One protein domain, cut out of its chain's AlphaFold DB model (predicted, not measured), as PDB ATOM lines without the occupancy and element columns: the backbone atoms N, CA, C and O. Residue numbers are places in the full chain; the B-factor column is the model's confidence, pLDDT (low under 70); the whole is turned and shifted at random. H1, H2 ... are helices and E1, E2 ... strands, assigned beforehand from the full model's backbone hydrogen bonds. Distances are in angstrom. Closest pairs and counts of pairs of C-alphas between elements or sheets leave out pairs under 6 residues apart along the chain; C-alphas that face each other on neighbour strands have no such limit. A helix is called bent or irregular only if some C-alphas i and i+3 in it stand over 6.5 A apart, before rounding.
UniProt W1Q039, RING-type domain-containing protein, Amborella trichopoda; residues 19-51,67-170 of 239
ATOM      1  N   LYS A  19     197.837 177.385 147.114       68.94
ATOM      2  CA  LYS A  19     197.048 176.198 147.477       68.94
ATOM      3  C   LYS A  19     195.567 176.534 147.457       68.94
ATOM      4  O   LYS A  19     195.147 177.526 148.052       68.94
ATOM      5  N   ASP A  20     194.784 175.641 146.866       73.81
ATOM      6  CA  ASP A  20     193.331 175.678 146.987       73.81
ATOM      7  C   ASP A  20     192.927 174.953 148.271       73.81
ATOM      8  O   ASP A  20     193.274 173.788 148.488       73.81
ATOM      9  N   ILE A  21     192.185 175.634 149.135       72.44
ATOM     10  CA  ILE A  21     191.667 175.097 150.388       72.44
ATOM     11  C   ILE A  21     190.143 175.106 150.326       72.44
ATOM     12  O   ILE A  21     189.498 176.144 150.435       72.44
ATOM     13  N   GLY A  22     189.550 173.925 150.194       75.25
ATOM     14  CA  GLY A  22     188.126 173.734 150.436       75.25
ATOM     15  C   GLY A  22     187.861 173.676 151.937       75.25
ATOM     16  O   GLY A  22     188.336 172.759 152.609       75.25
ATOM     17  N   LEU A  23     187.094 174.628 152.460       74.44
ATOM     18  CA  LEU A  23     186.596 174.617 153.832       74.44
ATOM     19  C   LEU A  23     185.138 174.188 153.849       74.44
ATOM     20  O   LEU A  23     184.295 174.804 153.202       74.44
ATOM     21  N   THR A  24     184.829 173.177 154.649       80.19
ATOM     22  CA  THR A  24     183.462 172.826 155.022       80.19
ATOM     23  C   THR A  24     183.322 172.968 156.530       80.19
ATOM     24  O   THR A  24     183.862 172.169 157.295       80.19
ATOM     25  N   LEU A  25     182.582 173.985 156.957       75.62
ATOM     26  CA  LEU A  25     182.256 174.243 158.352       75.62
ATOM     27  C   LEU A  25     180.829 173.761 158.626       75.62
ATOM     28  O   LEU A  25     179.879 174.202 157.981       75.62
ATOM     29  N   ILE A  26     180.682 172.860 159.590       79.88
ATOM     30  CA  ILE A  26     179.399 172.352 160.063       79.88
ATOM     31  C   ILE A  26     179.236 172.803 161.511       79.88
ATOM     32  O   ILE A  26     179.951 172.329 162.391       79.88
ATOM     33  N   LEU A  27     178.287 173.698 161.757       74.44
ATOM     34  CA  LEU A  27     177.904 174.137 163.095       74.44
ATOM     35  C   LEU A  27     176.587 173.461 163.461       74.44
ATOM     36  O   LEU A  27     175.625 173.525 162.700       74.44
ATOM     37  N   THR A  28     176.558 172.776 164.596       75.06
ATOM     38  CA  THR A  28     175.360 172.139 165.142       75.06
ATOM     39  C   THR A  28     175.106 172.708 166.526       75.06
ATOM     40  O   THR A  28     175.937 172.568 167.425       75.06
ATOM     41  N   CYS A  29     173.963 173.363 166.674       72.44
ATOM     42  CA  CYS A  29     173.469 173.867 167.944       72.44
ATOM     43  C   CYS A  29     172.473 172.853 168.506       72.44
ATOM     44  O   CYS A  29     171.522 172.481 167.813       72.44
ATOM     45  N   HIS A  30     172.703 172.395 169.733       70.44
ATOM     46  CA  HIS A  30     171.803 171.484 170.434       70.44
ATOM     47  C   HIS A  30     171.017 172.231 171.521       70.44
ATOM     48  O   HIS A  30     171.487 173.268 172.001       70.44
ATOM     49  N   PRO A  31     169.834 171.722 171.914       60.41
ATOM     50  CA  PRO A  31     169.055 172.311 172.991       60.41
ATOM     51  C   PRO A  31     169.848 172.227 174.304       60.41
ATOM     52  O   PRO A  31     170.803 171.443 174.396       60.41
ATOM     53  N   PRO A  32     169.466 173.003 175.327       61.34
ATOM     54  CA  PRO A  32     170.103 172.920 176.630       61.34
ATOM     55  C   PRO A  32     170.010 171.492 177.186       61.34
ATOM     56  O   PRO A  32     168.925 170.930 177.312       61.34
ATOM     57  N   CYS A  33     171.158 170.917 177.542       54.25
ATOM     58  CA  CYS A  33     171.238 169.731 178.390       54.25
ATOM     59  C   CYS A  33     171.781 170.197 179.746       54.25
ATOM     60  O   CYS A  33     172.815 170.867 179.781       54.25
ATOM     61  N   GLU A  34     171.066 169.931 180.843       59.25
ATOM     62  CA  GLU A  34     171.475 170.339 182.203       59.25
ATOM     63  C   GLU A  34     171.830 171.843 182.325       59.25
ATOM     64  O   GLU A  34     172.840 172.212 182.916       59.25
ATOM     65  N   ASN A  35     171.019 172.734 181.736       58.16
ATOM     66  CA  ASN A  35     171.246 174.194 181.693       58.16
ATOM     67  C   ASN A  35     172.509 174.651 180.931       58.16
ATOM     68  O   ASN A  35     172.953 175.793 181.083       58.16
ATOM     69  N   THR A  36     173.082 173.794 180.080       61.81
ATOM     70  CA  THR A  36     174.215 174.144 179.213       61.81
ATOM     71  C   THR A  36     173.862 173.942 177.737       61.81
ATOM     72  O   THR A  36     173.476 172.854 177.309       61.81
ATOM     73  N   HIS A  37     173.980 175.000 176.925       68.50
ATOM     74  CA  HIS A  37     173.816 174.895 175.469       68.50
ATOM     75  C   HIS A  37     175.081 174.302 174.861       68.50
ATOM     76  O   HIS A  37     176.145 174.928 174.916       68.50
ATOM     77  N   GLN A  38     174.966 173.115 174.266       74.50
ATOM     78  CA  GLN A  38     176.071 172.499 173.541       74.50
ATOM     79  C   GLN A  38     176.163 173.053 172.116       74.50
ATOM     80  O   GLN A  38     175.211 173.008 171.332       74.50
ATOM     81  N   LEU A  39     177.359 173.527 171.775       76.31
ATOM     82  CA  LEU A  39     177.764 173.911 170.434       76.31
ATOM     83  C   LEU A  39     178.766 172.874 169.914       76.31
ATOM     84  O   LEU A  39     179.895 172.762 170.398       76.31
ATOM     85  N   CYS A  40     178.370 172.123 168.890       79.31
ATOM     86  CA  CYS A  40     179.277 171.232 168.182       79.31
ATOM     87  C   CYS A  40     179.688 171.869 166.856       79.31
ATOM     88  O   CYS A  40     178.860 172.122 165.982       79.31
ATOM     89  N   MET A  41     180.987 172.077 166.676       80.69
ATOM     90  CA  MET A  41     181.569 172.452 165.401       80.69
ATOM     91  C   MET A  41     182.364 171.285 164.823       80.69
ATOM     92  O   MET A  41     183.265 170.745 165.460       80.69
ATOM     93  N   LYS A  42     182.084 170.934 163.570       82.75
ATOM     94  CA  LYS A  42     182.914 170.035 162.769       82.75
ATOM     95  C   LYS A  42     183.463 170.811 161.586       82.75
ATOM     96  O   LYS A  42     182.701 171.368 160.800       82.75
ATOM     97  N   LEU A  43     184.780 170.836 161.456       79.31
ATOM     98  CA  LEU A  43     185.476 171.487 160.360       79.31
ATOM     99  C   LEU A  43     186.181 170.421 159.524       79.31
ATOM    100  O   LEU A  43     187.002 169.656 160.028       79.31
ATOM    101  N   VAL A  44     185.850 170.369 158.240       80.69
ATOM    102  CA  VAL A  44     186.525 169.522 157.256       80.69
ATOM    103  C   VAL A  44     187.263 170.432 156.292       80.69
ATOM    104  O   VAL A  44     186.682 171.353 155.724       80.69
ATOM    105  N   ILE A  45     188.550 170.170 156.115       75.38
ATOM    106  CA  ILE A  45     189.451 170.989 155.317       75.38
ATOM    107  C   ILE A  45     190.085 170.091 154.278       75.38
ATOM    108  O   ILE A  45     190.712 169.089 154.611       75.38
ATOM    109  N   ARG A  46     189.938 170.459 153.012       78.81
ATOM    110  CA  ARG A  46     190.570 169.779 151.883       78.81
ATOM    111  C   ARG A  46     191.573 170.725 151.256       78.81
ATOM    112  O   ARG A  46     191.184 171.676 150.590       78.81
ATOM    113  N   GLN A  47     192.852 170.472 151.485       73.75
ATOM    114  CA  GLN A  47     193.942 171.222 150.877       73.75
ATOM    115  C   GLN A  47     194.400 170.501 149.614       73.75
ATOM    116  O   GLN A  47     194.844 169.352 149.672       73.75
ATOM    117  N   ARG A  48     194.327 171.178 148.473       71.00
ATOM    118  CA  ARG A  48     194.951 170.725 147.235       71.00
ATOM    119  C   ARG A  48     196.323 171.377 147.125       71.00
ATOM    120  O   ARG A  48     196.434 172.594 147.005       71.00
ATOM    121  N   VAL A  49     197.370 170.560 147.186       62.97
ATOM    122  CA  VAL A  49     198.744 171.014 146.968       62.97
ATOM    123  C   VAL A  49     199.089 170.807 145.503       62.97
ATOM    124  O   VAL A  49     199.105 169.674 145.015       62.97
ATOM    125  N   MET A  50     199.346 171.909 144.806       57.41
ATOM    126  CA  MET A  50     199.918 171.883 143.466       57.41
ATOM    127  C   MET A  50     201.432 171.714 143.629       57.41
ATOM    128  O   MET A  50     202.072 172.526 144.292       57.41
ATOM    129  N   ALA A  51     202.001 170.620 143.117       54.75
ATOM    130  CA  ALA A  51     203.446 170.419 143.157       54.75
ATOM    131  C   ALA A  51     204.122 171.408 142.197       54.75
ATOM    132  O   ALA A  51     203.800 171.425 141.007       54.75
ATOM    133  N   SER A  67     198.304 166.548 141.667       60.41
ATOM    134  CA  SER A  67     197.794 167.316 142.800       60.41
ATOM    135  C   SER A  67     197.539 166.366 143.966       60.41
ATOM    136  O   SER A  67     196.672 165.497 143.857       60.41
ATOM    137  N   ALA A  68     198.271 166.522 145.067       69.44
ATOM    138  CA  ALA A  68     197.984 165.786 146.293       69.44
ATOM    139  C   ALA A  68     196.844 166.493 147.041       69.44
ATOM    140  O   ALA A  68     196.902 167.705 147.260       69.44
ATOM    141  N   ILE A  69     195.802 165.748 147.417       75.44
ATOM    142  CA  ILE A  69     194.725 166.253 148.276       75.44
ATOM    143  C   ILE A  69     195.011 165.775 149.696       75.44
ATOM    144  O   ILE A  69     194.998 164.574 149.962       75.44
ATOM    145  N   LYS A  70     195.263 166.714 150.607       79.75
ATOM    146  CA  LYS A  70     195.332 166.460 152.045       79.75
ATOM    147  C   LYS A  70     193.986 166.826 152.662       79.75
ATOM    148  O   LYS A  70     193.530 167.959 152.520       79.75
ATOM    149  N   GLU A  71     193.343 165.875 153.331       85.25
ATOM    150  CA  GLU A  71     192.112 166.125 154.083       85.25
ATOM    151  C   GLU A  71     192.417 166.152 155.583       85.25
ATOM    152  O   GLU A  71     192.936 165.183 156.134       85.25
ATOM    153  N   THR A  72     192.068 167.253 156.241       82.69
ATOM    154  CA  THR A  72     192.171 167.435 157.690       82.69
ATOM    155  C   THR A  72     190.764 167.579 158.257       82.69
ATOM    156  O   THR A  72     189.958 168.366 157.757       82.69
ATOM    157  N   ARG A  73     190.443 166.815 159.303       86.19
ATOM    158  CA  ARG A  73     189.153 166.886 159.998       86.19
ATOM    159  C   ARG A  73     189.381 167.289 161.445       86.19
ATOM    160  O   ARG A  73     190.096 166.599 162.163       86.19
ATOM    161  N   CYS A  74     188.723 168.359 161.868       85.12
ATOM    162  CA  CYS A  74     188.754 168.852 163.238       85.12
ATOM    163  C   CYS A  74     187.333 168.862 163.797       85.12
ATOM    164  O   CYS A  74     186.372 169.150 163.085       85.12
ATOM    165  N   SER A  75     187.183 168.550 165.079       87.19
ATOM    166  CA  SER A  75     185.912 168.697 165.788       87.19
ATOM    167  C   SER A  75     186.163 169.469 167.070       87.19
ATOM    168  O   SER A  75     187.069 169.125 167.820       87.19
ATOM    169  N   ILE A  76     185.367 170.509 167.296       85.00
ATOM    170  CA  ILE A  76     185.363 171.288 168.528       85.00
ATOM    171  C   ILE A  76     183.988 171.117 169.151       85.00
ATOM    172  O   ILE A  76     182.973 171.457 168.544       85.00
ATOM    173  N   LEU A  77     183.961 170.565 170.356       85.12
ATOM    174  CA  LEU A  77     182.767 170.511 171.182       85.12
ATOM    175  C   LEU A  77     182.968 171.500 172.324       85.12
ATOM    176  O   LEU A  77     183.924 171.375 173.083       85.12
ATOM    177  N   SER A  78     182.097 172.497 172.410       84.88
ATOM    178  CA  SER A  78     182.136 173.498 173.473       84.88
ATOM    179  C   SER A  78     180.719 173.903 173.858       84.88
ATOM    180  O   SER A  78     179.751 173.502 173.215       84.88
ATOM    181  N   THR A  79     180.577 174.685 174.917       82.50
ATOM    182  CA  THR A  79     179.297 175.289 175.288       82.50
ATOM    183  C   THR A  79     179.314 176.768 174.944       82.50
ATOM    184  O   THR A  79     180.376 177.390 174.883       82.50
ATOM    185  N   ALA A  80     178.135 177.360 174.751       77.56
ATOM    186  CA  ALA A  80     178.049 178.811 174.598       77.56
ATOM    187  C   ALA A  80     178.602 179.543 175.842       77.56
ATOM    188  O   ALA A  80     179.187 180.612 175.720       77.56
ATOM    189  N   GLN A  81     178.484 178.953 177.034       80.12
ATOM    190  CA  GLN A  81     179.016 179.522 178.281       80.12
ATOM    191  C   GLN A  81     180.551 179.550 178.319       80.12
ATOM    192  O   GLN A  81     181.125 180.481 178.872       80.12
ATOM    193  N   ASN A  82     181.216 178.585 177.679       82.94
ATOM    194  CA  ASN A  82     182.679 178.525 177.595       82.94
ATOM    195  C   ASN A  82     183.273 179.505 176.565       82.94
ATOM    196  O   ASN A  82     184.487 179.540 176.392       82.94
ATOM    197  N   MET A  83     182.437 180.265 175.848       84.12
ATOM    198  CA  MET A  83     182.865 181.270 174.866       84.12
ATOM    199  C   MET A  83     182.128 182.599 175.097       84.12
ATOM    200  O   MET A  83     181.294 182.986 174.266       84.12
ATOM    201  N   PRO A  84     182.369 183.279 176.234       81.62
ATOM    202  CA  PRO A  84     181.718 184.549 176.537       81.62
ATOM    203  C   PRO A  84     182.212 185.681 175.629       81.62
ATOM    204  O   PRO A  84     181.434 186.578 175.316       81.62
ATOM    205  N   THR A  85     183.458 185.626 175.150       86.44
ATOM    206  CA  THR A  85     184.021 186.622 174.231       86.44
ATOM    207  C   THR A  85     184.477 186.007 172.907       86.44
ATOM    208  O   THR A  85     184.676 184.794 172.779       86.44
ATOM    209  N   LEU A  86     184.659 186.862 171.893       80.75
ATOM    210  CA  LEU A  86     185.241 186.456 170.613       80.75
ATOM    211  C   LEU A  86     186.685 185.955 170.787       80.75
ATOM    212  O   LEU A  86     187.099 185.038 170.083       80.75
ATOM    213  N   GLU A  87     187.438 186.516 171.737       87.31
ATOM    214  CA  GLU A  87     188.813 186.096 172.027       87.31
ATOM    215  C   GLU A  87     188.873 184.658 172.556       87.31
ATOM    216  O   GLU A  87     189.740 183.891 172.133       87.31
ATOM    217  N   ASP A  88     187.907 184.248 173.382       87.94
ATOM    218  CA  ASP A  88     187.808 182.865 173.871       87.94
ATOM    219  C   ASP A  88     187.570 181.882 172.721       87.94
ATOM    220  O   ASP A  88     188.227 180.840 172.624       87.94
ATOM    221  N   ALA A  89     186.669 182.239 171.799       86.38
ATOM    222  CA  ALA A  89     186.410 181.446 170.601       86.38
ATOM    223  C   ALA A  89     187.656 181.368 169.700       86.38
ATOM    224  O   ALA A  89     187.987 180.290 169.199       86.38
ATOM    225  N   ILE A  90     188.379 182.482 169.522       86.38
ATOM    226  CA  ILE A  90     189.636 182.521 168.760       86.38
ATOM    227  C   ILE A  90     190.682 181.624 169.410       86.38
ATOM    228  O   ILE A  90     191.323 180.852 168.699       86.38
ATOM    229  N   SER A  91     190.843 181.686 170.730       89.94
ATOM    230  CA  SER A  91     191.808 180.873 171.473       89.94
ATOM    231  C   SER A  91     191.528 179.376 171.305       89.94
ATOM    232  O   SER A  91     192.407 178.623 170.868       89.94
ATOM    233  N   LEU A  92     190.276 178.958 171.527       88.31
ATOM    234  CA  LEU A  92     189.838 177.566 171.397       88.31
ATOM    235  C   LEU A  92     190.047 177.020 169.976       88.31
ATOM    236  O   LEU A  92     190.572 175.916 169.776       88.31
ATOM    237  N   VAL A  93     189.657 177.805 168.970       86.94
ATOM    238  CA  VAL A  93     189.819 177.432 167.561       86.94
ATOM    239  C   VAL A  93     191.291 177.416 167.167       86.94
ATOM    240  O   VAL A  93     191.736 176.445 166.560       86.94
ATOM    241  N   CYS A  94     192.069 178.434 167.543       87.31
ATOM    242  CA  CYS A  94     193.506 178.491 167.279       87.31
ATOM    243  C   CYS A  94     194.222 177.271 167.850       87.31
ATOM    244  O   CYS A  94     195.041 176.673 167.153       87.31
ATOM    245  N   GLN A  95     193.925 176.892 169.092       87.75
ATOM    246  CA  GLN A  95     194.520 175.718 169.721       87.75
ATOM    247  C   GLN A  95     194.195 174.450 168.924       87.75
ATOM    248  O   GLN A  95     195.104 173.698 168.573       87.75
ATOM    249  N   THR A  96     192.925 174.258 168.563       86.44
ATOM    250  CA  THR A  96     192.474 173.061 167.840       86.44
ATOM    251  C   THR A  96     193.044 172.983 166.422       86.44
ATOM    252  O   THR A  96     193.497 171.926 165.983       86.44
ATOM    253  N   LEU A  97     193.055 174.097 165.686       83.25
ATOM    254  CA  LEU A  97     193.569 174.129 164.316       83.25
ATOM    255  C   LEU A  97     195.089 174.019 164.267       83.25
ATOM    256  O   LEU A  97     195.592 173.266 163.442       83.25
ATOM    257  N   ASN A  98     195.814 174.688 165.171       81.94
ATOM    258  CA  ASN A  98     197.273 174.561 165.243       81.94
ATOM    259  C   ASN A  98     197.704 173.122 165.566       81.94
ATOM    260  O   ASN A  98     198.723 172.674 165.049       81.94
ATOM    261  N   GLN A  99     196.945 172.403 166.403       83.94
ATOM    262  CA  GLN A  99     197.201 170.989 166.698       83.94
ATOM    263  C   GLN A  99     196.962 170.087 165.482       83.94
ATOM    264  O   GLN A  99     197.695 169.120 165.289       83.94
ATOM    265  N   ALA A 100     195.951 170.389 164.663       81.75
ATOM    266  CA  ALA A 100     195.613 169.585 163.494       81.75
ATOM    267  C   ALA A 100     196.539 169.853 162.297       81.75
ATOM    268  O   ALA A 100     197.015 168.918 161.653       81.75
ATOM    269  N   ASP A 101     196.778 171.127 161.979       75.25
ATOM    270  CA  ASP A 101     197.715 171.563 160.948       75.25
ATOM    271  C   ASP A 101     198.071 173.056 161.146       75.25
ATOM    272  O   ASP A 101     197.211 173.926 160.971       75.25
ATOM    273  N   PRO A 102     199.339 173.395 161.453       75.25
ATOM    274  CA  PRO A 102     199.776 174.777 161.674       75.25
ATOM    275  C   PRO A 102     199.514 175.733 160.503       75.25
ATOM    276  O   PRO A 102     199.366 176.938 160.715       75.25
ATOM    277  N   THR A 103     199.416 175.223 159.269       70.44
ATOM    278  CA  THR A 103     199.108 176.042 158.081       70.44
ATOM    279  C   THR A 103     197.693 176.621 158.113       70.44
ATOM    280  O   THR A 103     197.389 177.559 157.378       70.44
ATOM    281  N   LEU A 104     196.836 176.096 158.992       72.75
ATOM    282  CA  LEU A 104     195.456 176.527 159.185       72.75
ATOM    283  C   LEU A 104     195.303 177.640 160.216       72.75
ATOM    284  O   LEU A 104     194.192 178.115 160.433       72.75
ATOM    285  N   ARG A 105     196.391 178.104 160.843       73.81
ATOM    286  CA  ARG A 105     196.328 179.239 161.778       73.81
ATOM    287  C   ARG A 105     195.638 180.457 161.165       73.81
ATOM    288  O   ARG A 105     194.944 181.207 161.844       73.81
ATOM    289  N   THR A 106     195.831 180.632 159.869       72.00
ATOM    290  CA  THR A 106     195.334 181.757 159.088       72.00
ATOM    291  C   THR A 106     193.798 181.766 159.012       72.00
ATOM    292  O   THR A 106     193.205 182.837 158.911       72.00
ATOM    293  N   ILE A 107     193.135 180.601 159.109       73.50
ATOM    294  CA  ILE A 107     191.662 180.479 159.113       73.50
ATOM    295  C   ILE A 107     191.064 180.449 160.524       73.50
ATOM    296  O   ILE A 107     189.846 180.349 160.661       73.50
ATOM    297  N   SER A 108     191.872 180.528 161.584       77.88
ATOM    298  CA  SER A 108     191.368 180.409 162.957       77.88
ATOM    299  C   SER A 108     190.378 181.508 163.310       77.88
ATOM    300  O   SER A 108     189.298 181.208 163.805       77.88
ATOM    301  N   ASN A 109     190.692 182.763 162.975       76.75
ATOM    302  CA  ASN A 109     189.778 183.888 163.198       76.75
ATOM    303  C   ASN A 109     188.452 183.671 162.476       76.75
ATOM    304  O   ASN A 109     187.385 183.986 162.992       76.75
ATOM    305  N   LEU A 110     188.523 183.084 161.285       74.38
ATOM    306  CA  LEU A 110     187.350 182.856 160.479       74.38
ATOM    307  C   LEU A 110     186.404 181.824 161.102       74.38
ATOM    308  O   LEU A 110     185.198 182.042 161.224       74.38
ATOM    309  N   VAL A 111     186.974 180.694 161.499       78.75
ATOM    310  CA  VAL A 111     186.246 179.600 162.136       78.75
ATOM    311  C   VAL A 111     185.725 180.039 163.516       78.75
ATOM    312  O   VAL A 111     184.580 179.742 163.858       78.75
ATOM    313  N   ALA A 112     186.507 180.830 164.257       82.94
ATOM    314  CA  ALA A 112     186.137 181.396 165.551       82.94
ATOM    315  C   ALA A 112     184.962 182.371 165.477       82.94
ATOM    316  O   ALA A 112     184.036 182.241 166.269       82.94
ATOM    317  N   SER A 113     184.938 183.285 164.503       77.25
ATOM    318  CA  SER A 113     183.806 184.202 164.317       77.25
ATOM    319  C   SER A 113     182.498 183.455 164.046       77.25
ATOM    320  O   SER A 113     181.452 183.824 164.580       77.25
ATOM    321  N   GLY A 114     182.548 182.370 163.263       76.56
ATOM    322  CA  GLY A 114     181.388 181.504 163.032       76.56
ATOM    323  C   GLY A 114     180.910 180.804 164.308       76.56
ATOM    324  O   GLY A 114     179.710 180.785 164.584       76.56
ATOM    325  N   MET A 115     181.837 180.267 165.110       80.88
ATOM    326  CA  MET A 115     181.511 179.660 166.407       80.88
ATOM    327  C   MET A 115     180.948 180.670 167.405       80.88
ATOM    328  O   MET A 115     179.952 180.379 168.064       80.88
ATOM    329  N   PHE A 116     181.564 181.848 167.509       82.56
ATOM    330  CA  PHE A 116     181.151 182.894 168.436       82.56
ATOM    331  C   PHE A 116     179.764 183.436 168.085       82.56
ATOM    332  O   PHE A 116     178.915 183.531 168.963       82.56
ATOM    333  N   GLY A 117     179.491 183.699 166.802       77.69
ATOM    334  CA  GLY A 117     178.162 184.123 166.355       77.69
ATOM    335  C   GLY A 117     177.076 183.087 166.662       77.69
ATOM    336  O   GLY A 117     175.981 183.444 167.089       77.69
ATOM    337  N   ALA A 118     177.385 181.794 166.519       76.00
ATOM    338  CA  ALA A 118     176.465 180.729 166.913       76.00
ATOM    339  C   ALA A 118     176.269 180.650 168.442       76.00
ATOM    340  O   ALA A 118     175.161 180.375 168.901       76.00
ATOM    341  N   ALA A 119     177.313 180.921 169.229       79.56
ATOM    342  CA  ALA A 119     177.236 180.968 170.688       79.56
ATOM    343  C   ALA A 119     176.405 182.161 171.196       79.56
ATOM    344  O   ALA A 119     175.551 181.969 172.055       79.56
ATOM    345  N   GLU A 120     176.603 183.361 170.640       77.94
ATOM    346  CA  GLU A 120     175.784 184.553 170.924       77.94
ATOM    347  C   GLU A 120     174.307 184.302 170.623       77.94
ATOM    348  O   GLU A 120     173.431 184.589 171.434       77.94
ATOM    349  N   ALA A 121     174.026 183.696 169.476       71.12
ATOM    350  CA  ALA A 121     172.667 183.379 169.088       71.12
ATOM    351  C   ALA A 121     171.990 182.350 170.006       71.12
ATOM    352  O   ALA A 121     170.817 182.505 170.337       71.12
ATOM    353  N   LEU A 122     172.729 181.329 170.451       73.38
ATOM    354  CA  LEU A 122     172.253 180.391 171.471       73.38
ATOM    355  C   LEU A 122     171.994 181.090 172.810       73.38
ATOM    356  O   LEU A 122     171.000 180.795 173.460       73.38
ATOM    357  N   ARG A 123     172.852 182.035 173.219       74.81
ATOM    358  CA  ARG A 123     172.627 182.839 174.434       74.81
ATOM    359  C   ARG A 123     171.367 183.696 174.328       74.81
ATOM    360  O   ARG A 123     170.638 183.820 175.306       74.81
ATOM    361  N   ALA A 124     171.108 184.271 173.155       70.50
ATOM    362  CA  ALA A 124     169.925 185.091 172.903       70.50
ATOM    363  C   ALA A 124     168.626 184.269 172.796       70.50
ATOM    364  O   ALA A 124     167.544 184.798 173.043       70.50
ATOM    365  N   SER A 125     168.719 182.991 172.419       66.69
ATOM    366  CA  SER A 125     167.583 182.077 172.279       66.69
ATOM    367  C   SER A 125     167.945 180.704 172.864       66.69
ATOM    368  O   SER A 125     168.263 179.780 172.111       66.69
ATOM    369  N   PRO A 126     167.916 180.562 174.203       62.31
ATOM    370  CA  PRO A 126     168.313 179.328 174.873       62.31
ATOM    371  C   PRO A 126     167.427 178.141 174.465       62.31
ATOM    372  O   PRO A 126     167.934 177.071 174.131       62.31
ATOM    373  N   ASP A 127     166.118 178.349 174.354       62.34
ATOM    374  CA  ASP A 127     165.166 177.336 173.868       62.34
ATOM    375  C   ASP A 127     165.053 177.316 172.332       62.34
ATOM    376  O   ASP A 127     164.085 176.827 171.748       62.34
ATOM    377  N   GLY A 128     166.056 177.880 171.654       58.84
ATOM    378  CA  GLY A 128     166.123 177.962 170.207       58.84
ATOM    379  C   GLY A 128     166.113 176.586 169.525       58.84
ATOM    380  O   GLY A 128     166.431 175.551 170.118       58.84
ATOM    381  N   PRO A 129     165.772 176.551 168.229       55.12
ATOM    382  CA  PRO A 129     165.693 175.309 167.475       55.12
ATOM    383  C   PRO A 129     167.065 174.646 167.371       55.12
ATOM    384  O   PRO A 129     168.092 175.321 167.286       55.12
ATOM    385  N   GLN A 130     167.092 173.319 167.241       67.38
ATOM    386  CA  GLN A 130     168.310 172.649 166.794       67.38
ATOM    387  C   GLN A 130     168.616 173.070 165.359       67.38
ATOM    388  O   GLN A 130     167.877 172.734 164.431       67.38
ATOM    389  N   VAL A 131     169.711 173.803 165.171       69.56
ATOM    390  CA  VAL A 131     170.137 174.258 163.847       69.56
ATOM    391  C   VAL A 131     171.432 173.563 163.472       69.56
ATOM    392  O   VAL A 131     172.443 173.674 164.166       69.56
ATOM    393  N   LYS A 132     171.407 172.868 162.333       76.56
ATOM    394  CA  LYS A 132     172.612 172.409 161.643       76.56
ATOM    395  C   LYS A 132     172.893 173.341 160.473       76.56
ATOM    396  O   LYS A 132     172.205 173.301 159.454       76.56
ATOM    397  N   LEU A 133     173.935 174.147 160.597       72.38
ATOM    398  CA  LEU A 133     174.420 175.021 159.542       72.38
ATOM    399  C   LEU A 133     175.606 174.368 158.849       72.38
ATOM    400  O   LEU A 133     176.531 173.882 159.491       72.38
ATOM    401  N   THR A 134     175.572 174.351 157.520       77.06
ATOM    402  CA  THR A 134     176.710 173.943 156.696       77.06
ATOM    403  C   THR A 134     177.130 175.120 155.828       77.06
ATOM    404  O   THR A 134     176.308 175.697 155.103       77.06
ATOM    405  N   PHE A 135     178.408 175.465 155.926       74.25
ATOM    406  CA  PHE A 135     179.096 176.452 155.109       74.25
ATOM    407  C   PHE A 135     180.155 175.716 154.308       74.25
ATOM    408  O   PHE A 135     180.876 174.877 154.845       74.25
ATOM    409  N   THR A 136     180.225 175.983 153.013       75.44
ATOM    410  CA  THR A 136     181.286 175.455 152.161       75.44
ATOM    411  C   THR A 136     181.848 176.606 151.365       75.44
ATOM    412  O   THR A 136     181.084 177.333 150.737       75.44
ATOM    413  N   ASN A 137     183.161 176.785 151.424       73.56
ATOM    414  CA  ASN A 137     183.832 177.815 150.657       73.56
ATOM    415  C   ASN A 137     185.178 177.316 150.135       73.56
ATOM    416  O   ASN A 137     185.858 176.535 150.801       73.56
ATOM    417  N   LEU A 138     185.545 177.769 148.941       72.94
ATOM    418  CA  LEU A 138     186.854 177.525 148.355       72.94
ATOM    419  C   LEU A 138     187.708 178.770 148.587       72.94
ATOM    420  O   LEU A 138     187.396 179.843 148.079       72.94
ATOM    421  N   LEU A 139     188.770 178.627 149.370       72.00
ATOM    422  CA  LEU A 139     189.720 179.694 149.647       72.00
ATOM    423  C   LEU A 139     191.036 179.412 148.929       72.00
ATOM    424  O   LEU A 139     191.575 178.315 149.037       72.00
ATOM    425  N   ILE A 140     191.579 180.414 148.247       69.31
ATOM    426  CA  ILE A 140     192.911 180.337 147.644       69.31
ATOM    427  C   ILE A 140     193.893 180.984 148.618       69.31
ATOM    428  O   ILE A 140     193.715 182.141 149.003       69.31
ATOM    429  N   VAL A 141     194.912 180.234 149.040       67.06
ATOM    430  CA  VAL A 141     195.906 180.689 150.023       67.06
ATOM    431  C   VAL A 141     197.279 180.706 149.395       67.06
ATOM    432  O   VAL A 141     197.722 179.706 148.826       67.06
ATOM    433  N   ASN A 142     197.976 181.831 149.543       65.88
ATOM    434  CA  ASN A 142     199.398 181.877 149.250       65.88
ATOM    435  C   ASN A 142     200.168 181.305 150.450       65.88
ATOM    436  O   ASN A 142     200.097 181.835 151.560       65.88
ATOM    437  N   VAL A 143     200.869 180.194 150.225       56.88
ATOM    438  CA  VAL A 143     201.524 179.412 151.284       56.88
ATOM    439  C   VAL A 143     202.762 180.108 151.827       56.88
ATOM    440  O   VAL A 143     203.045 179.975 153.014       56.88
ATOM    441  N   GLU A 144     203.467 180.867 150.989       59.22
ATOM    442  CA  GLU A 144     204.667 181.603 151.396       59.22
ATOM    443  C   GLU A 144     204.314 182.835 152.228       59.22
ATOM    444  O   GLU A 144     204.976 183.139 153.217       59.22
ATOM    445  N   ALA A 145     203.231 183.522 151.858       58.03
ATOM    446  CA  ALA A 145     202.770 184.703 152.577       58.03
ATOM    447  C   ALA A 145     201.915 184.360 153.808       58.03
ATOM    448  O   ALA A 145     201.708 185.217 154.667       58.03
ATOM    449  N   GLY A 146     201.358 183.144 153.884       56.88
ATOM    450  CA  GLY A 146     200.406 182.767 154.931       56.88
ATOM    451  C   GLY A 146     199.202 183.714 155.010       56.88
ATOM    452  O   GLY A 146     198.644 183.904 156.087       56.88
ATOM    453  N   HIS A 147     198.831 184.355 153.900       60.44
ATOM    454  CA  HIS A 147     197.814 185.405 153.864       60.44
ATOM    455  C   HIS A 147     196.694 185.065 152.882       60.44
ATOM    456  O   HIS A 147     196.923 184.530 151.794       60.44
ATOM    457  N   PHE A 148     195.472 185.410 153.283       65.56
ATOM    458  CA  PHE A 148     194.299 185.439 152.418       65.56
ATOM    459  C   PHE A 148     194.163 186.815 151.767       65.56
ATOM    460  O   PHE A 148     194.500 187.830 152.379       65.56
ATOM    461  N   GLY A 149     193.592 186.862 150.563       64.50
ATOM    462  CA  GLY A 149     193.088 188.119 150.014       64.50
ATOM    463  C   GLY A 149     191.933 188.645 150.873       64.50
ATOM    464  O   GLY A 149     190.964 187.919 151.101       64.50
ATOM    465  N   SER A 150     192.037 189.892 151.342       62.78
ATOM    466  CA  SER A 150     191.050 190.547 152.223       62.78
ATOM    467  C   SER A 150     189.614 190.451 151.682       62.78
ATOM    468  O   SER A 150     188.686 190.096 152.403       62.78
ATOM    469  N   GLU A 151     189.441 190.642 150.373       68.88
ATOM    470  CA  GLU A 151     188.137 190.603 149.696       68.88
ATOM    471  C   GLU A 151     187.437 189.236 149.795       68.88
ATOM    472  O   GLU A 151     186.220 189.155 149.972       68.88
ATOM    473  N   VAL A 152     188.206 188.143 149.719       66.50
ATOM    474  CA  VAL A 152     187.675 186.772 149.800       66.50
ATOM    475  C   VAL A 152     187.198 186.469 151.221       66.50
ATOM    476  O   VAL A 152     186.154 185.836 151.404       66.50
ATOM    477  N   LEU A 153     187.939 186.946 152.226       65.44
ATOM    478  CA  LEU A 153     187.553 186.815 153.628       65.44
ATOM    479  C   LEU A 153     186.277 187.604 153.926       65.44
ATOM    480  O   LEU A 153     185.340 187.026 154.472       65.44
ATOM    481  N   GLU A 154     186.203 188.872 153.518       68.94
ATOM    482  CA  GLU A 154     185.024 189.726 153.731       68.94
ATOM    483  C   GLU A 154     183.754 189.143 153.099       68.94
ATOM    484  O   GLU A 154     182.706 189.057 153.746       68.94
ATOM    485  N   SER A 155     183.851 188.640 151.864       70.94
ATOM    486  CA  SER A 155     182.726 187.966 151.204       70.94
ATOM    487  C   SER A 155     182.247 186.741 151.987       70.94
ATOM    488  O   SER A 155     181.043 186.537 152.175       70.94
ATOM    489  N   TYR A 156     183.174 185.927 152.496       69.06
ATOM    490  CA  TYR A 156     182.819 184.757 153.290       69.06
ATOM    491  C   TYR A 156     182.226 185.137 154.656       69.06
ATOM    492  O   TYR A 156     181.222 184.550 155.066       69.06
ATOM    493  N   PHE A 157     182.775 186.150 155.335       67.81
ATOM    494  CA  PHE A 157     182.231 186.670 156.594       67.81
ATOM    495  C   PHE A 157     180.803 187.184 156.430       67.81
ATOM    496  O   PHE A 157     179.945 186.884 157.264       67.81
ATOM    497  N   SER A 158     180.534 187.914 155.347       71.00
ATOM    498  CA  SER A 158     179.193 188.398 155.017       71.00
ATOM    499  C   SER A 158     178.204 187.236 154.860       71.00
ATOM    500  O   SER A 158     177.126 187.249 155.457       71.00
ATOM    501  N   GLN A 159     178.600 186.173 154.150       70.81
ATOM    502  CA  GLN A 159     177.767 184.981 153.954       70.81
ATOM    503  C   GLN A 159     177.495 184.218 155.256       70.81
ATOM    504  O   GLN A 159     176.358 183.808 155.505       70.81
ATOM    505  N   VAL A 160     178.522 184.023 156.093       69.06
ATOM    506  CA  VAL A 160     178.376 183.334 157.385       69.06
ATOM    507  C   VAL A 160     177.432 184.112 158.297       69.06
ATOM    508  O   VAL A 160     176.490 183.531 158.840       69.06
ATOM    509  N   ARG A 161     177.642 185.428 158.410       69.00
ATOM    510  CA  ARG A 161     176.834 186.323 159.243       69.00
ATOM    511  C   ARG A 161     175.372 186.338 158.812       69.00
ATOM    512  O   ARG A 161     174.510 186.048 159.632       69.00
ATOM    513  N   LYS A 162     175.100 186.572 157.523       69.50
ATOM    514  CA  LYS A 162     173.731 186.628 156.988       69.50
ATOM    515  C   LYS A 162     172.952 185.341 157.274       69.50
ATOM    516  O   LYS A 162     171.807 185.384 157.707       69.50
ATOM    517  N   LYS A 163     173.586 184.180 157.080       67.62
ATOM    518  CA  LYS A 163     172.942 182.877 157.309       67.62
ATOM    519  C   LYS A 163     172.718 182.587 158.797       67.62
ATOM    520  O   LYS A 163     171.715 181.971 159.145       67.62
ATOM    521  N   LEU A 164     173.627 183.029 159.672       62.84
ATOM    522  CA  LEU A 164     173.425 182.973 161.124       62.84
ATOM    523  C   LEU A 164     172.237 183.851 161.534       62.84
ATOM    524  O   LEU A 164     171.320 183.354 162.180       62.84
ATOM    525  N   GLU A 165     172.207 185.110 161.094       65.75
ATOM    526  CA  GLU A 165     171.117 186.055 161.370       65.75
ATOM    527  C   GLU A 165     169.759 185.515 160.893       65.75
ATOM    528  O   GLU A 165     168.786 185.522 161.644       65.75
ATOM    529  N   GLU A 166     169.681 184.973 159.677       65.62
ATOM    530  CA  GLU A 166     168.445 184.408 159.125       65.62
ATOM    531  C   GLU A 166     167.926 183.187 159.894       65.62
ATOM    532  O   GLU A 166     166.707 182.999 159.991       65.62
ATOM    533  N   CYS A 167     168.818 182.327 160.387       61.00
ATOM    534  CA  CYS A 167     168.449 181.102 161.097       61.00
ATOM    535  C   CYS A 167     168.147 181.336 162.580       61.00
ATOM    536  O   CYS A 167     167.413 180.544 163.168       61.00
ATOM    537  N   LEU A 168     168.709 182.395 163.162       55.97
ATOM    538  CA  LEU A 168     168.696 182.645 164.605       55.97
ATOM    539  C   LEU A 168     167.864 183.872 164.992       55.97
ATOM    540  O   LEU A 168     167.738 184.171 166.177       55.97
ATOM    541  N   ARG A 169     167.275 184.573 164.013       59.81
ATOM    542  CA  ARG A 169     166.349 185.685 164.249       59.81
ATOM    543  C   ARG A 169     165.286 185.280 165.289       59.81
ATOM    544  O   ARG A 169     164.598 184.277 165.064       59.81
ATOM    545  N   PRO A 170     165.110 186.054 166.381       48.97
ATOM    546  CA  PRO A 170     164.117 185.767 167.412       48.97
ATOM    547  C   PRO A 170     162.723 185.607 166.805       48.97
ATOM    548  O   PRO A 170     162.198 186.511 166.149       48.97
TER     549      PRO A 170
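Overview. This is residues 19 to 51 and 67 to 170 of the 239 residues of the protein "RING-type domain-containing protein" of Amborella trichopoda (UniProt W1Q039). One long, twisted sheet of four strands bears three helices over one of its faces and is bare on the other. The sheet curls round the kinked helix H2, while H1 covers the E3 edge and H3 runs along the E4 edge. These are two layers, helices on one face of a sheet; the sheet's order is E3 E2 E1 E4, all antiparallel. The printed part has 137 residues with three named helices and four named strands, in the order E1 E2 E3 H1 H2 E4 H3, of mixed class. It is compact, with a radius of gyration of the C-alphas of 15.1 A, and elongated, spanning 50 by 27 by 23 A.

Arrangement. Strand E1, residues 19 to 33, forms a hairpin with E2, residues 36 to 50, with N 24 and O 44 2.8 A apart, within hydrogen-bond range. E3, residues 67 to 79, is an edge strand antiparallel to E2 at 169 degrees, and N 43 and O 74 are 2.8 A apart. H1, residues 86 to 100, is on the sheet over E3 at a height of 10.0 A, slantwise to the strands at 36 degrees on the local plane; its closest C-alphas to E3 are those of Ala 100 and Cys 74, 6.9 A. H2, residues 102 to 124, has a kink of 46 degrees near residue 109 and is irregular, with C-alphas 106 and 109 7.2 A apart. H1 and H2 form a helical hairpin and touch at a steep tilt of 40 degrees, opposite ways, the closest C-alphas being those of Ile 90 and Ala 112, 4.9 A. H2 is on the same face as H1, and its closest C-alphas to E1 are those of Met 115 and Leu 27, 7.4 A. E4, residues 131 to 142, is the other edge strand, antiparallel to E1 at 158 degrees, with N 23 and O 137 2.8 A apart. H3, residues 150 to 168, is on that same face over E4, at a height of 10.2 A, and runs along the strands. H2 and H3 touch at a shallow tilt of 26 degrees, the same way, with the C-alphas of Ala 121 and Leu 168 closest at 6.0 A; H1 and H3 are apart. Every O i to N i+4 pair is within hydrogen-bond range in H1 and H3, and 14 of 19 are in H2.

Along the chain. E1 begins at C-alpha 19, (197.048, 176.198, 147.477), and is 40.8 A long. E2 measures 44.1 A, E3 38.2 A, H1 21.0 A, H2 33.5 A and E4 33.6 A. H3, 26.7 A long, ends at C-alpha 168, (168.696, 182.645, 164.605).

Size, cuts and confidence. The C-alphas farthest apart, those of Glu 34 and Ala 51, are 50.5 A apart. Residues 52 to 66 are not printed; C-alphas 51 and 67 are 6.5 A apart across this cut. Of the links that are printed whole, none is long. The mean pLDDT of the printed part is 73.2, and 48 residues are under 70, among them residues 31 to 37, 140 to 154 and 160 to 170.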